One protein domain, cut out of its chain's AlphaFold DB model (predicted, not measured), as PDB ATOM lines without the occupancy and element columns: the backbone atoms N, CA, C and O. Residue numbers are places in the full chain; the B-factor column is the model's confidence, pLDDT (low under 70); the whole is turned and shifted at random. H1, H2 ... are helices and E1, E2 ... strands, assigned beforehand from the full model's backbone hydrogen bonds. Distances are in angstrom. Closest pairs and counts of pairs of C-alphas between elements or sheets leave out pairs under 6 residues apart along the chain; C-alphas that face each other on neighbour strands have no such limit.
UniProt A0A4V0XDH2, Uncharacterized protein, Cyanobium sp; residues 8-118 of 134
ATOM      1  N   ALA A   8      39.768  -5.385  12.397       50.16
ATOM      2  CA  ALA A   8      39.458  -4.724  11.135       50.16
ATOM      3  C   ALA A   8      38.056  -5.087  10.615       50.16
ATOM      4  O   ALA A   8      37.322  -4.200  10.172       50.16
ATOM      5  N   ALA A   9      37.640  -6.355  10.705       49.84
ATOM      6  CA  ALA A   9      36.285  -6.771  10.332       49.84
ATOM      7  C   ALA A   9      35.216  -6.158  11.251       49.84
ATOM      8  O   ALA A   9      34.180  -5.679  10.775       49.84
ATOM      9  N   LEU A  10      35.489  -6.101  12.556       53.03
ATOM     10  CA  LEU A  10      34.591  -5.517  13.552       53.03
ATOM     11  C   LEU A  10      34.458  -3.994  13.365       53.03
ATOM     12  O   LEU A  10      33.347  -3.461  13.330       53.03
ATOM     13  N   LEU A  11      35.570  -3.302  13.108       58.81
ATOM     14  CA  LEU A  11      35.596  -1.878  12.762       58.81
ATOM     15  C   LEU A  11      34.863  -1.580  11.451       58.81
ATOM     16  O   LEU A  11      34.143  -0.585  11.353       58.81
ATOM     17  N   LYS A  12      34.980  -2.456  10.447       52.78
ATOM     18  CA  LYS A  12      34.265  -2.322   9.170       52.78
ATOM     19  C   LYS A  12      32.749  -2.470   9.341       52.78
ATOM     20  O   LYS A  12      32.002  -1.703   8.730       52.78
ATOM     21  N   GLY A  13      32.301  -3.389  10.198       48.44
ATOM     22  CA  GLY A  13      30.892  -3.531  10.579       48.44
ATOM     23  C   GLY A  13      30.356  -2.286  11.291       48.44
ATOM     24  O   GLY A  13      29.335  -1.726  10.889       48.44
ATOM     25  N   ILE A  14      31.106  -1.769  12.269       56.84
ATOM     26  CA  ILE A  14      30.751  -0.550  13.017       56.84
ATOM     27  C   ILE A  14      30.689   0.673  12.093       56.84
ATOM     28  O   ILE A  14      29.761   1.478  12.196       56.84
ATOM     29  N   ARG A  15      31.611   0.792  11.124       54.22
ATOM     30  CA  ARG A  15      31.582   1.855  10.103       54.22
ATOM     31  C   ARG A  15      30.307   1.847   9.264       54.22
ATOM     32  O   ARG A  15      29.888   2.913   8.814       54.22
ATOM     33  N   CYS A  16      29.720   0.678   9.019       49.38
ATOM     34  CA  CYS A  16      28.477   0.552   8.262       49.38
ATOM     35  C   CYS A  16      27.288   1.054   9.095       49.38
ATOM     36  O   CYS A  16      26.577   1.962   8.666       49.38
ATOM     37  N   VAL A  17      27.169   0.574  10.337       49.47
ATOM     38  CA  VAL A  17      26.078   0.927  11.261       49.47
ATOM     39  C   VAL A  17      26.087   2.420  11.618       49.47
ATOM     40  O   VAL A  17      25.062   3.095  11.534       49.47
ATOM     41  N   PHE A  18      27.254   2.988  11.938       50.00
ATOM     42  CA  PHE A  18      27.357   4.414  12.273       50.00
ATOM     43  C   PHE A  18      27.084   5.339  11.081       50.00
ATOM     44  O   PHE A  18      26.571   6.446  11.264       50.00
ATOM     45  N   ARG A  19      27.408   4.907   9.854       51.09
ATOM     46  CA  ARG A  19      27.101   5.672   8.636       51.09
ATOM     47  C   ARG A  19      25.591   5.805   8.435       51.09
ATOM     48  O   ARG A  19      25.140   6.864   8.004       51.09
ATOM     49  N   GLU A  20      24.818   4.770   8.751       46.00
ATOM     50  CA  GLU A  20      23.353   4.822   8.688       46.00
ATOM     51  C   GLU A  20      22.747   5.640   9.834       46.00
ATOM     52  O   GLU A  20      21.833   6.438   9.615       46.00
ATOM     53  N   HIS A  21      23.319   5.540  11.036       37.50
ATOM     54  CA  HIS A  21      22.855   6.292  12.204       37.50
ATOM     55  C   HIS A  21      23.108   7.812  12.085       37.50
ATOM     56  O   HIS A  21      22.303   8.625  12.538       37.50
ATOM     57  N   MET A  22      24.185   8.235  11.408       43.62
ATOM     58  CA  MET A  22      24.438   9.661  11.136       43.62
ATOM     59  C   MET A  22      23.591  10.245   9.996       43.62
ATOM     60  O   MET A  22      23.397  11.459   9.956       43.62
ATOM     61  N   LYS A  23      23.071   9.418   9.078       48.22
ATOM     62  CA  LYS A  23      22.110   9.882   8.059       48.22
ATOM     63  C   LYS A  23      20.749  10.227   8.669       48.22
ATOM     64  O   LYS A  23      20.055  11.085   8.134       48.22
ATOM     65  N   THR A  24      20.381   9.565   9.763       45.62
ATOM     66  CA  THR A  24      19.082   9.719  10.432       45.62
ATOM     67  C   THR A  24      19.110  10.787  11.526       45.62
ATOM     68  O   THR A  24      18.191  11.597  11.600       45.62
ATOM     69  N   ASN A  25      20.196  10.885  12.300       40.84
ATOM     70  CA  ASN A  25      20.314  11.825  13.424       40.84
ATOM     71  C   ASN A  25      21.149  13.066  13.078       40.84
ATOM     72  O   ASN A  25      22.157  13.385  13.715       40.84
ATOM     73  N   GLY A  26      20.720  13.776  12.032       40.91
ATOM     74  CA  GLY A  26      21.294  15.057  11.637       40.91
ATOM     75  C   GLY A  26      21.291  16.054  12.799       40.91
ATOM     76  O   GLY A  26      20.242  16.576  13.158       40.91
ATOM     77  N   ARG A  27      22.501  16.376  13.286       50.28
ATOM     78  CA  ARG A  27      22.839  17.276  14.410       50.28
ATOM     79  C   ARG A  27      22.657  16.608  15.777       50.28
ATOM     80  O   ARG A  27      21.531  16.412  16.181       50.28
ATOM     81  N   HIS A  28      23.748  16.373  16.518       41.94
ATOM     82  CA  HIS A  28      23.865  16.728  17.944       41.94
ATOM     83  C   HIS A  28      25.301  16.536  18.489       41.94
ATOM     84  O   HIS A  28      25.966  15.526  18.289       41.94
ATOM     85  N   VAL A  29      25.759  17.612  19.130       44.09
ATOM     86  CA  VAL A  29      26.717  17.780  20.234       44.09
ATOM     87  C   VAL A  29      27.313  16.496  20.848       44.09
ATOM     88  O   VAL A  29      26.593  15.691  21.419       44.09
ATOM     89  N   GLY A  30      28.649  16.388  20.849       50.47
ATOM     90  CA  GLY A  30      29.402  15.619  21.856       50.47
ATOM     91  C   GLY A  30      30.189  14.403  21.363       50.47
ATOM     92  O   GLY A  30      31.230  14.105  21.939       50.47
ATOM     93  N   HIS A  31      29.770  13.738  20.286       50.69
ATOM     94  CA  HIS A  31      30.462  12.534  19.814       50.69
ATOM     95  C   HIS A  31      31.551  12.855  18.777       50.69
ATOM     96  O   HIS A  31      31.322  13.682  17.883       50.69
ATOM     97  N   PRO A  32      32.741  12.226  18.863       61.34
ATOM     98  CA  PRO A  32      33.744  12.353  17.817       61.34
ATOM     99  C   PRO A  32      33.164  11.837  16.488       61.34
ATOM    100  O   PRO A  32      32.383  10.882  16.486       61.34
ATOM    101  N   PRO A  33      33.514  12.453  15.343       75.19
ATOM    102  CA  PRO A  33      33.091  11.940  14.043       75.19
ATOM    103  C   PRO A  33      33.536  10.481  13.897       75.19
ATOM    104  O   PRO A  33      34.573  10.107  14.435       75.19
ATOM    105  N   LEU A  34      32.793   9.664  13.144       77.56
ATOM    106  CA  LEU A  34      33.052   8.221  13.003       77.56
ATOM    107  C   LEU A  34      34.523   7.891  12.707       77.56
ATOM    108  O   LEU A  34      35.087   6.979  13.294       77.56
ATOM    109  N   VAL A  35      35.158   8.685  11.843       84.69
ATOM    110  CA  VAL A  35      36.580   8.548  11.498       84.69
ATOM    111  C   VAL A  35      37.486   8.722  12.723       84.69
ATOM    112  O   VAL A  35      38.471   8.014  12.882       84.69
ATOM    113  N   ALA A  36      37.152   9.645  13.621       85.25
ATOM    114  CA  ALA A  36      37.885   9.852  14.863       85.25
ATOM    115  C   ALA A  36      37.607   8.745  15.896       85.25
ATOM    116  O   ALA A  36      38.524   8.360  16.612       85.25
ATOM    117  N   ALA A  37      36.390   8.191  15.941       84.56
ATOM    118  CA  ALA A  37      36.093   7.014  16.763       84.56
ATOM    119  C   ALA A  37      36.862   5.770  16.279       84.56
ATOM    120  O   ALA A  37      37.452   5.052  17.079       84.56
ATOM    121  N   GLU A  38      36.925   5.556  14.963       87.25
ATOM    122  CA  GLU A  38      37.732   4.498  14.347       87.25
ATOM    123  C   GLU A  38      39.223   4.675  14.666       87.25
ATOM    124  O   GLU A  38      39.885   3.724  15.072       87.25
ATOM    125  N   ALA A  39      39.744   5.900  14.556       90.69
ATOM    126  CA  ALA A  39      41.127   6.194  14.918       90.69
ATOM    127  C   ALA A  39      41.425   5.900  16.398       90.69
ATOM    128  O   ALA A  39      42.480   5.353  16.705       90.69
ATOM    129  N   LEU A  40      40.503   6.216  17.317       89.62
ATOM    130  CA  LEU A  40      40.658   5.890  18.739       89.62
ATOM    131  C   LEU A  40      40.771   4.389  18.981       89.62
ATOM    132  O   LEU A  40      41.600   3.971  19.783       89.62
ATOM    133  N   LEU A  41      39.974   3.583  18.281       89.94
ATOM    134  CA  LEU A  41      40.014   2.129  18.407       89.94
ATOM    135  C   LEU A  41      41.322   1.540  17.883       89.94
ATOM    136  O   LEU A  41      41.872   0.636  18.503       89.94
ATOM    137  N   TRP A  42      41.859   2.078  16.789       92.19
ATOM    138  CA  TRP A  42      43.178   1.684  16.295       92.19
ATOM    139  C   TRP A  42      44.295   2.018  17.286       92.19
ATOM    140  O   TRP A  42      45.167   1.184  17.528       92.19
ATOM    141  N   ILE A  43      44.238   3.201  17.904       92.06
ATOM    142  CA  ILE A  43      45.197   3.598  18.943       92.06
ATOM    143  C   ILE A  43      45.062   2.691  20.175       92.06
ATOM    144  O   ILE A  43      46.064   2.207  20.693       92.06
ATOM    145  N   ALA A  44      43.833   2.381  20.596       89.38
ATOM    146  CA  ALA A  44      43.560   1.428  21.673       89.38
ATOM    147  C   ALA A  44      44.064   0.011  21.354       89.38
ATOM    148  O   ALA A  44      44.519  -0.703  22.243       89.38
ATOM    149  N   GLY A  45      44.014  -0.377  20.077       87.12
ATOM    150  CA  GLY A  45      44.560  -1.629  19.556       87.12
ATOM    151  C   GLY A  45      46.090  -1.680  19.501       87.12
ATOM    152  O   GLY A  45      46.637  -2.707  19.105       87.12
ATOM    153  N   GLY A  46      46.783  -0.607  19.896       90.88
ATOM    154  CA  GLY A  46      48.241  -0.551  19.993       90.88
ATOM    155  C   GLY A  46      48.936   0.191  18.854       90.88
ATOM    156  O   GLY A  46      50.164   0.207  18.818       90.88
ATOM    157  N   ILE A  47      48.195   0.822  17.933       92.94
ATOM    158  CA  ILE A  47      48.810   1.697  16.931       92.94
ATOM    159  C   ILE A  47      49.232   3.004  17.593       92.94
ATOM    160  O   ILE A  47      48.412   3.852  17.941       92.94
ATOM    161  N   ASP A  48      50.538   3.194  17.710       93.69
ATOM    162  CA  ASP A  48      51.121   4.312  18.436       93.69
ATOM    163  C   ASP A  48      51.805   5.341  17.524       93.69
ATOM    164  O   ASP A  48      52.308   6.347  18.013       93.69
ATOM    165  N   HIS A  49      51.795   5.158  16.201       95.38
ATOM    166  CA  HIS A  49      52.432   6.080  15.259       95.38
ATOM    167  C   HIS A  49      51.475   6.559  14.159       95.38
ATOM    168  O   HIS A  49      50.665   5.806  13.626       95.38
ATOM    169  N   GLY A  50      51.588   7.836  13.779       92.62
ATOM    170  CA  GLY A  50      50.653   8.472  12.842       92.62
ATOM    171  C   GLY A  50      50.679   7.910  11.413       92.62
ATOM    172  O   GLY A  50      49.636   7.884  10.766       92.62
ATOM    173  N   SER A  51      51.836   7.450  10.918       93.31
ATOM    174  CA  SER A  51      51.914   6.776   9.606       93.31
ATOM    175  C   SER A  51      51.166   5.450   9.609       93.31
ATOM    176  O   SER A  51      50.414   5.171   8.684       93.31
ATOM    177  N   ASP A  52      51.340   4.682  10.678       94.50
ATOM    178  CA  ASP A  52      50.780   3.343  10.831       94.50
ATOM    179  C   ASP A  52      49.262   3.452  11.022       94.50
ATOM    180  O   ASP A  52      48.500   2.659  10.481       94.50
ATOM    181  N   LEU A  53      48.807   4.514  11.697       93.69
ATOM    182  CA  LEU A  53      47.392   4.867  11.779       93.69
ATOM    183  C   LEU A  53      46.804   5.220  10.406       93.69
ATOM    184  O   LEU A  53      45.706   4.777  10.078       93.69
ATOM    185  N   ALA A  54      47.518   6.011   9.597       93.81
ATOM    186  CA  ALA A  54      47.066   6.361   8.251       93.81
ATOM    187  C   ALA A  54      46.923   5.111   7.368       93.81
ATOM    188  O   ALA A  54      45.913   4.958   6.679       93.81
ATOM    189  N   GLU A  55      47.899   4.203   7.446       93.56
ATOM    190  CA  GLU A  55      47.893   2.922   6.741       93.56
ATOM    191  C   GLU A  55      46.746   2.019   7.210       93.56
ATOM    192  O   GLU A  55      45.946   1.576   6.387       93.56
ATOM    193  N   ALA A  56      46.592   1.820   8.524       90.94
ATOM    194  CA  ALA A  56      45.548   0.969   9.094       90.94
ATOM    195  C   ALA A  56      44.130   1.449   8.755       90.94
ATOM    196  O   ALA A  56      43.228   0.646   8.525       90.94
ATOM    197  N   MET A  57      43.928   2.765   8.680       89.62
ATOM    198  CA  MET A  57      42.638   3.338   8.297       89.62
ATOM    199  C   MET A  57      42.445   3.468   6.776       89.62
ATOM    200  O   MET A  57      41.349   3.830   6.332       89.62
ATOM    201  N   GLY A  58      43.483   3.206   5.973       91.44
ATOM    202  CA  GLY A  58      43.463   3.363   4.519       91.44
ATOM    203  C   GLY A  58      43.236   4.810   4.069       91.44
ATOM    204  O   GLY A  58      42.464   5.050   3.140       91.44
ATOM    205  N   MET A  59      43.852   5.781   4.750       90.38
ATOM    206  CA  MET A  59      43.708   7.213   4.460       90.38
ATOM    207  C   MET A  59      45.047   7.900   4.194       90.38
ATOM    208  O   MET A  59      46.115   7.389   4.519       90.38
ATOM    209  N   ASP A  60      44.996   9.101   3.619       92.31
ATOM    210  CA  ASP A  60      46.199   9.890   3.398       92.31
ATOM    211  C   ASP A  60      46.763  10.455   4.723       92.31
ATOM    212  O   ASP A  60      46.006  10.781   5.649       92.31
ATOM    213  N   PRO A  61      48.092  10.659   4.821       90.88
ATOM    214  CA  PRO A  61      48.722  11.175   6.038       90.88
ATOM    215  C   PRO A  61      48.194  12.542   6.497       90.88
ATOM    216  O   PRO A  61      48.240  12.857   7.687       90.88
ATOM    217  N   SER A  62      47.692  13.382   5.581       90.69
ATOM    218  CA  SER A  62      47.124  14.689   5.940       90.69
ATOM    219  C   SER A  62      45.805  14.522   6.686       90.69
ATOM    220  O   SER A  62      45.605  15.149   7.731       90.69
ATOM    221  N   THR A  63      44.925  13.641   6.205       88.25
ATOM    222  CA  THR A  63      43.671  13.317   6.897       88.25
ATOM    223  C   THR A  63      43.928  12.648   8.239       88.25
ATOM    224  O   THR A  63      43.325  13.064   9.230       88.25
ATOM    225  N   ALA A  64      44.876  11.711   8.324       90.56
ATOM    226  CA  ALA A  64      45.258  11.098   9.598       90.56
ATOM    227  C   ALA A  64      45.735  12.151  10.614       90.56
ATOM    228  O   ALA A  64      45.242  12.205  11.741       90.56
ATOM    229  N   ASN A  65      46.602  13.079  10.194       91.19
ATOM    230  CA  ASN A  65      47.065  14.174  11.049       91.19
ATOM    231  C   ASN A  65      45.936  15.118  11.488       91.19
ATOM    232  O   ASN A  65      45.932  15.576  12.632       91.19
ATOM    233  N   ARG A  66      44.958  15.412  10.619       89.81
ATOM    234  CA  ARG A  66      43.769  16.200  10.993       89.81
ATOM    235  C   ARG A  66      42.913  15.467  12.023       89.81
ATOM    236  O   ARG A  66      42.441  16.103  12.963       89.81
ATOM    237  N   THR A  67      42.754  14.154  11.872       89.56
ATOM    238  CA  THR A  67      42.027  13.301  12.821       89.56
ATOM    239  C   THR A  67      42.730  13.266  14.177       89.56
ATOM    240  O   THR A  67      42.096  13.541  15.193       89.56
ATOM    241  N   ILE A  68      44.050  13.059  14.203       90.94
ATOM    242  CA  ILE A  68      44.860  13.123  15.431       90.94
ATOM    243  C   ILE A  68      44.745  14.507  16.081       90.94
ATOM    244  O   ILE A  68      44.541  14.615  17.287       90.94
ATOM    245  N   ALA A  69      44.824  15.588  15.299       88.38
ATOM    246  CA  ALA A  69      44.695  16.948  15.819       88.38
ATOM    247  C   ALA A  69      43.302  17.234  16.408       88.38
ATOM    248  O   ALA A  69      43.193  17.998  17.370       88.38
ATOM    249  N   LEU A  70      42.249  16.635  15.843       86.12
ATOM    250  CA  LEU A  70      40.898  16.699  16.392       86.12
ATOM    251  C   LEU A  70      40.816  15.948  17.727       86.12
ATOM    252  O   LEU A  70      40.337  16.521  18.703       86.12
ATOM    253  N   LEU A  71      41.323  14.712  17.771       87.38
ATOM    254  CA  LEU A  71      41.308  13.846  18.953       87.38
ATOM    255  C   LEU A  71      42.124  14.402  20.114       87.38
ATOM    256  O   LEU A  71      41.664  14.376  21.251       87.38
ATOM    257  N   ARG A  72      43.288  14.985  19.822       88.19
ATOM    258  CA  ARG A  72      44.116  15.684  20.813       88.19
ATOM    259  C   ARG A  72      43.380  16.835  21.482       88.19
ATOM    260  O   ARG A  72      43.722  17.254  22.580       88.19
ATOM    261  N   GLY A  73      42.376  17.371  20.801       78.69
ATOM    262  CA  GLY A  73      41.719  18.586  21.207       78.69
ATOM    263  C   GLY A  73      42.594  19.804  20.918       78.69
ATOM    264  O   GLY A  73      43.749  19.920  21.327       78.69
ATOM    265  N   ARG A  74      42.029  20.765  20.193       69.56
ATOM    266  CA  ARG A  74      42.586  22.118  20.117       69.56
ATOM    267  C   ARG A  74      41.866  22.984  21.133       69.56
ATOM    268  O   ARG A  74      40.633  23.034  21.108       69.56
ATOM    269  N   THR A  75      42.629  23.684  21.971       67.50
ATOM    270  CA  THR A  75      42.122  24.790  22.788       67.50
ATOM    271  C   THR A  75      41.422  25.774  21.865       67.50
ATOM    272  O   THR A  75      42.024  26.276  20.912       67.50
ATOM    273  N   ARG A  76      40.130  26.000  22.097       67.00
ATOM    274  CA  ARG A  76      39.342  26.943  21.304       67.00
ATOM    275  C   ARG A  76      39.225  28.233  22.087       67.00
ATOM    276  O   ARG A  76      38.844  28.208  23.248       67.00
ATOM    277  N   TRP A  77      39.524  29.356  21.452       67.75
ATOM    278  CA  TRP A  77      39.256  30.660  22.042       67.75
ATOM    279  C   TRP A  77      37.807  31.043  21.763       67.75
ATOM    280  O   TRP A  77      37.382  31.063  20.608       67.75
ATOM    281  N   ARG A  78      37.043  31.328  22.817       73.56
ATOM    282  CA  ARG A  78      35.682  31.862  22.720       73.56
ATOM    283  C   ARG A  78      35.536  32.979  23.742       73.56
ATOM    284  O   ARG A  78      35.878  32.781  24.902       73.56
ATOM    285  N   GLU A  79      35.074  34.148  23.297       76.56
ATOM    286  CA  GLU A  79      34.824  35.313  24.170       76.56
ATOM    287  C   GLU A  79      36.042  35.704  25.033       76.56
ATOM    288  O   GLU A  79      35.927  35.987  26.222       76.56
ATOM    289  N   GLY A  80      37.246  35.664  24.449       81.88
ATOM    290  CA  GLY A  80      38.483  36.001  25.163       81.88
ATOM    291  C   GLY A  80      38.923  34.972  26.213       81.88
ATOM    292  O   GLY A  80      39.881  35.225  26.938       81.88
ATOM    293  N   LYS A  81      38.269  33.804  26.289       73.69
ATOM    294  CA  LYS A  81      38.643  32.700  27.180       73.69
ATOM    295  C   LYS A  81      39.104  31.485  26.384       73.69
ATOM    296  O   LYS A  81      38.513  31.118  25.365       73.69
ATOM    297  N   ALA A  82      40.157  30.840  26.874       69.12
ATOM    298  CA  ALA A  82      40.584  29.537  26.396       69.12
ATOM    299  C   ALA A  82      39.589  28.481  26.897       69.12
ATOM    300  O   ALA A  82      39.532  28.194  28.092       69.12
ATOM    301  N   MET A  83      38.782  27.918  25.998       65.44
ATOM    302  CA  MET A  83      37.925  26.782  26.312       65.44
ATOM    303  C   MET A  83      38.693  25.475  26.078       65.44
ATOM    304  O   MET A  83      39.294  25.305  25.003       65.44
ATOM    305  N   PRO A  84      38.668  24.542  27.047       56.53
ATOM    306  CA  PRO A  84      39.214  23.209  26.851       56.53
ATOM    307  C   PRO A  84      38.466  22.522  25.706       56.53
ATOM    308  O   PRO A  84      37.266  22.716  25.503       56.53
ATOM    309  N   SER A  85      39.200  21.763  24.900       63.88
ATOM    310  CA  SER A  85      38.582  21.007  23.817       63.88
ATOM    311  C   SER A  85      37.764  19.858  24.405       63.88
ATOM    312  O   SER A  85      38.278  19.183  25.291       63.88
ATOM    313  N   PRO A  86      36.552  19.577  23.898       62.72
ATOM    314  CA  PRO A  86      35.734  18.475  24.405       62.72
ATOM    315  C   PRO A  86      36.293  17.089  24.052       62.72
ATOM    316  O   PRO A  86      35.769  16.097  24.536       62.72
ATOM    317  N   PHE A  87      37.302  17.019  23.177       69.12
ATOM    318  CA  PHE A  87      37.909  15.759  22.767       69.12
ATOM    319  C   PHE A  87      39.069  15.415  23.703       69.12
ATOM    320  O   PHE A  87      38.831  14.666  24.631       69.12
ATOM    321  N   GLY A  88      40.287  15.948  23.559       81.88
ATOM    322  CA  GLY A  88      41.348  15.687  24.557       81.88
ATOM    323  C   GLY A  88      41.607  14.195  24.843       81.88
ATOM    324  O   GLY A  88      42.051  13.844  25.930       81.88
ATOM    325  N   LEU A  89      41.286  13.318  23.885       86.75
ATOM    326  CA  LEU A  89      41.236  11.861  24.053       86.75
ATOM    327  C   LEU A  89      42.588  11.202  23.759       86.75
ATOM    328  O   LEU A  89      42.794  10.032  24.070       86.75
ATOM    329  N   VAL A  90      43.489  11.949  23.114       91.19
ATOM    330  CA  VAL A  90      44.807  11.479  22.686       91.19
ATOM    331  C   VAL A  90      45.879  12.486  23.088       91.19
ATOM    332  O   VAL A  90      45.752  13.685  22.846       91.19
ATOM    333  N   GLU A  91      46.974  11.993  23.641       92.25
ATOM    334  CA  GLU A  91      48.200  12.734  23.894       92.25
ATOM    335  C   GLU A  91      49.286  12.377  22.878       92.25
ATOM    336  O   GLU A  91      49.324  11.284  22.313       92.25
ATOM    337  N   LEU A  92      50.193  13.329  22.646       93.56
ATOM    338  CA  LEU A  92      51.351  13.157  21.775       93.56
ATOM    339  C   LEU A  92      52.624  13.269  22.603       93.56
ATOM    340  O   LEU A  92      52.824  14.263  23.302       93.56
ATOM    341  N   ARG A  93      53.527  12.300  22.458       93.25
ATOM    342  CA  ARG A  93      54.888  12.366  23.013       93.25
ATOM    343  C   ARG A  93      55.914  12.148  21.916       93.25
ATOM    344  O   ARG A  93      55.585  11.651  20.848       93.25
ATOM    345  N   LYS A  94      57.165  12.544  22.138       94.25
ATOM    346  CA  LYS A  94      58.234  12.272  21.167       94.25
ATOM    347  C   LYS A  94      58.426  10.758  21.051       94.25
ATOM    348  O   LYS A  94      58.641  10.104  22.068       94.25
ATOM    349  N   HIS A  95      58.367  10.223  19.834       92.12
ATOM    350  CA  HIS A  95      58.543   8.788  19.626       92.12
ATOM    351  C   HIS A  95      60.016   8.389  19.866       92.12
ATOM    352  O   HIS A  95      60.910   9.054  19.331       92.12
ATOM    353  N   PRO A  96      60.311   7.329  20.646       91.50
ATOM    354  CA  PRO A  96      61.686   6.986  21.034       91.50
ATOM    355  C   PRO A  96      62.542   6.481  19.865       91.50
ATOM    356  O   PRO A  96      63.715   6.830  19.760       91.50
ATOM    357  N   HIS A  97      61.952   5.688  18.965       93.12
ATOM    358  CA  HIS A  97      62.682   4.988  17.894       93.12
ATOM    359  C   HIS A  97      62.389   5.482  16.470       93.12
ATOM    360  O   HIS A  97      62.973   4.982  15.514       93.12
ATOM    361  N   ARG A  98      61.469   6.437  16.299       92.44
ATOM    362  CA  ARG A  98      60.995   6.896  14.984       92.44
ATOM    363  C   ARG A  98      60.918   8.416  14.962       92.44
ATOM    364  O   ARG A  98      60.739   9.056  15.996       92.44
ATOM    365  N   ARG A  99      61.061   9.013  13.777       90.88
ATOM    366  CA  ARG A  99      60.796  10.445  13.592       90.88
ATOM    367  C   ARG A  99      59.292  10.682  13.670       90.88
ATOM    368  O   ARG A  99      58.560  10.149  12.850       90.88
ATOM    369  N   GLY A 100      58.868  11.532  14.598       92.00
ATOM    370  CA  GLY A 100      57.466  11.895  14.765       92.00
ATOM    371  C   GLY A 100      57.029  11.829  16.220       92.00
ATOM    372  O   GLY A 100      57.843  11.945  17.144       92.00
ATOM    373  N   PHE A 101      55.725  11.659  16.405       93.12
ATOM    374  CA  PHE A 101      55.096  11.570  17.712       93.12
ATOM    375  C   PHE A 101      54.501  10.183  17.921       93.12
ATOM    376  O   PHE A 101      53.976   9.583  16.986       93.12
ATOM    377  N   GLN A 102      54.593   9.719  19.160       95.50
ATOM    378  CA  GLN A 102      53.893   8.556  19.659       95.50
ATOM    379  C   GLN A 102      52.526   8.985  20.204       95.50
ATOM    380  O   GLN A 102      52.423  10.012  20.889       95.50
ATOM    381  N   LEU A 103      51.499   8.223  19.854       94.75
ATOM    382  CA  LEU A 103      50.098   8.419  20.202       94.75
ATOM    383  C   LEU A 103      49.797   7.659  21.492       94.75
ATOM    384  O   LEU A 103      50.077   6.470  21.590       94.75
ATOM    385  N   PHE A 104      49.205   8.346  22.462       93.69
ATOM    386  CA  PHE A 104      48.749   7.755  23.717       93.69
ATOM    387  C   PHE A 104      47.288   8.106  23.943       93.69
ATOM    388  O   PHE A 104      46.884   9.228  23.651       93.69
ATOM    389  N   LEU A 105      46.498   7.186  24.490       89.12
ATOM    390  CA  LEU A 105      45.174   7.535  24.994       89.12
ATOM    391  C   LEU A 105      45.313   8.317  26.302       89.12
ATOM    392  O   LEU A 105      46.192   8.043  27.117       89.12
ATOM    393  N   THR A 106      44.447   9.306  26.492       89.62
ATOM    394  CA  THR A 106      44.268   9.935  27.804       89.62
ATOM    395  C   THR A 106      43.312   9.098  28.656       89.62
ATOM    396  O   THR A 106      42.549   8.302  28.102       89.62
ATOM    397  N   PRO A 107      43.253   9.313  29.985       85.25
ATOM    398  CA  PRO A 107      42.260   8.648  30.831       85.25
ATOM    399  C   PRO A 107      40.814   8.869  30.359       85.25
ATOM    400  O   PRO A 107      39.963   7.998  30.519       85.25
ATOM    401  N   ASP A 108      40.521  10.026  29.757       78.50
ATOM    402  CA  ASP A 108      39.218  10.305  29.148       78.50
ATOM    403  C   ASP A 108      38.986   9.498  27.865       78.50
ATOM    404  O   ASP A 108      37.890   8.978  27.660       78.50
ATOM    405  N   GLY A 109      40.019   9.342  27.030       82.12
ATOM    406  CA  GLY A 109      39.991   8.471  25.853       82.12
ATOM    407  C   GLY A 109      39.721   7.012  26.214       82.12
ATOM    408  O   GLY A 109      38.837   6.389  25.627       82.12
ATOM    409  N   GLU A 110      40.421   6.490  27.220       82.56
ATOM    410  CA  GLU A 110      40.223   5.131  27.733       82.56
ATOM    411  C   GLU A 110      38.808   4.932  28.287       82.56
ATOM    412  O   GLU A 110      38.130   3.975  27.911       82.56
ATOM    413  N   ARG A 111      38.320   5.866  29.119       77.94
ATOM    414  CA  ARG A 111      36.946   5.829  29.650       77.94
ATOM    415  C   ARG A 111      35.892   5.838  28.551       77.94
ATOM    416  O   ARG A 111      34.900   5.125  28.668       77.94
ATOM    417  N   LEU A 112      36.089   6.638  27.504       77.12
ATOM    418  CA  LEU A 112      35.164   6.700  26.375       77.12
ATOM    419  C   LEU A 112      35.124   5.374  25.610       77.12
ATOM    420  O   LEU A 112      34.048   4.916  25.230       77.12
ATOM    421  N   ILE A 113      36.283   4.755  25.381       77.62
ATOM    422  CA  ILE A 113      36.356   3.452  24.716       77.62
ATOM    423  C   ILE A 113      35.670   2.389  25.576       77.62
ATOM    424  O   ILE A 113      34.841   1.648  25.059       77.62
ATOM    425  N   ALA A 114      35.942   2.362  26.883       74.56
ATOM    426  CA  ALA A 114      35.293   1.435  27.803       74.56
ATOM    427  C   ALA A 114      33.765   1.615  27.810       74.56
ATOM    428  O   ALA A 114      33.035   0.655  27.609       74.56
ATOM    429  N   SER A 115      33.252   2.843  27.929       69.88
ATOM    430  CA  SER A 115      31.799   3.071  27.971       69.88
ATOM    431  C   SER A 115      31.081   2.799  26.646       69.88
ATOM    432  O   SER A 115      29.894   2.479  26.648       69.88
ATOM    433  N   THR A 116      31.781   2.933  25.515       67.06
ATOM    434  CA  THR A 116      31.201   2.753  24.175       67.06
ATOM    435  C   THR A 116      31.316   1.310  23.679       67.06
ATOM    436  O   THR A 116      30.455   0.855  22.928       67.06
ATOM    437  N   PHE A 117      32.376   0.597  24.071       62.66
ATOM    438  CA  PHE A 117      32.731  -0.720  23.529       62.66
ATOM    439  C   PHE A 117      32.845  -1.821  24.581       62.66
ATOM    440  O   PHE A 117      33.196  -2.947  24.220       62.66
ATOM    441  N   GLU A 118      32.532  -1.556  25.854       51.12
ATOM    442  CA  GLU A 118      32.314  -2.659  26.782       51.12
ATOM    443  C   GLU A 118      31.228  -3.582  26.219       51.12
ATOM    444  O   GLU A 118      30.161  -3.114  25.797       51.12
TER     445      GLU A 118
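AT A GLANCE: This is residues 8 to 118 of the 134 residues of an uncharacterized protein of Cyanobium sp (UniProt A0A4V0XDH2). A small core of three crossed helices, H2, H3 and H4, has H2 in the middle; H1 folds back along H2 as a helical hairpin, and H5 crosses H2. The strand hairpin E3 and E4 packs on the core near residues 40 to 44 of H2 and 68 to 71 of H4, while the small hairpin E1 and E2 lies far from the middle. The printed part has 111 residues with five named helices and four named strands, in the order H1 H2 H3 H4 E1 E2 E3 E4 H5, in two antiparallel sheets of two strands, E1 - E2 and E3 - E4, and its class is mixed, helices and strands. It is compact, with a radius of gyration of the C-alphas of 14.6 A and spans of 44 by 43 by 27 A; residues 23 to 28 stick out.

HOW THE PARTS SIT: H1, residues 8 to 24, and H2, residues 34 to 44, touch as a hairpin, at a shallow tilt of 28 degrees, opposite ways; their closest C-alphas, Phe 18 and Leu 34, are 6.9 A apart. H2 is the hub, touching the four other helices. It is about perpendicular, at 75 degrees, to H3, residues 50 to 56, with the C-alphas of Trp 42 and Leu 53 closest at 6.9 A. It touches H4, residues 61 to 71, at 86 degrees, about perpendicular, with the C-alphas of Ala 36 and Thr 67 closest at 5.8 A. H3 and H4 touch, about perpendicular at 73 degrees, with the C-alphas of Ala 54 and Ala 64 closest at 5.2 A. E1, residues 76 to 78, and E2, residues 81 to 83, form an antiparallel hairpin, with N 78 and O 81 at 2.9 A, within hydrogen-bond range. E3, residues 90 to 94, and E4, residues 101 to 105, form another antiparallel hairpin, with N 91 and O 104 at 2.8 A, within that range. The closest C-alphas of H2 and E4, Ile 43 and Leu 103, are 7.0 A apart. H5, residues 107 to 117, touches H2, with the C-alphas of Leu 41 and Ile 113 closest at 7.4 A, only just about perpendicular at 70.3 degrees. H1 and H5 are apart. In H1 to H5 every O i to N i+4 pair is within hydrogen-bond range.

IN THESE COORDINATES: H1 begins at C-alpha 8 (39.458, -4.724, 11.135) and is 25.0 A long. H2 is 15.2 A, H3 9.8 A and H4 15.1 A. E1 is 6.3 A, E2 6.0 A, E3 13.5 A and E4 13.0 A. H5 is 15.2 A and ends at C-alpha 117 (32.731, -0.720, 23.529).

THE WHOLE: The C-alphas farthest apart, Ala 9 and Gly 80, are 45.3 A apart. The printed part has no cut and no long link. Its mean pLDDT is 76.4; residues 8 to 32, 74 to 77, 82 to 87 and 115 to 118 are under 70.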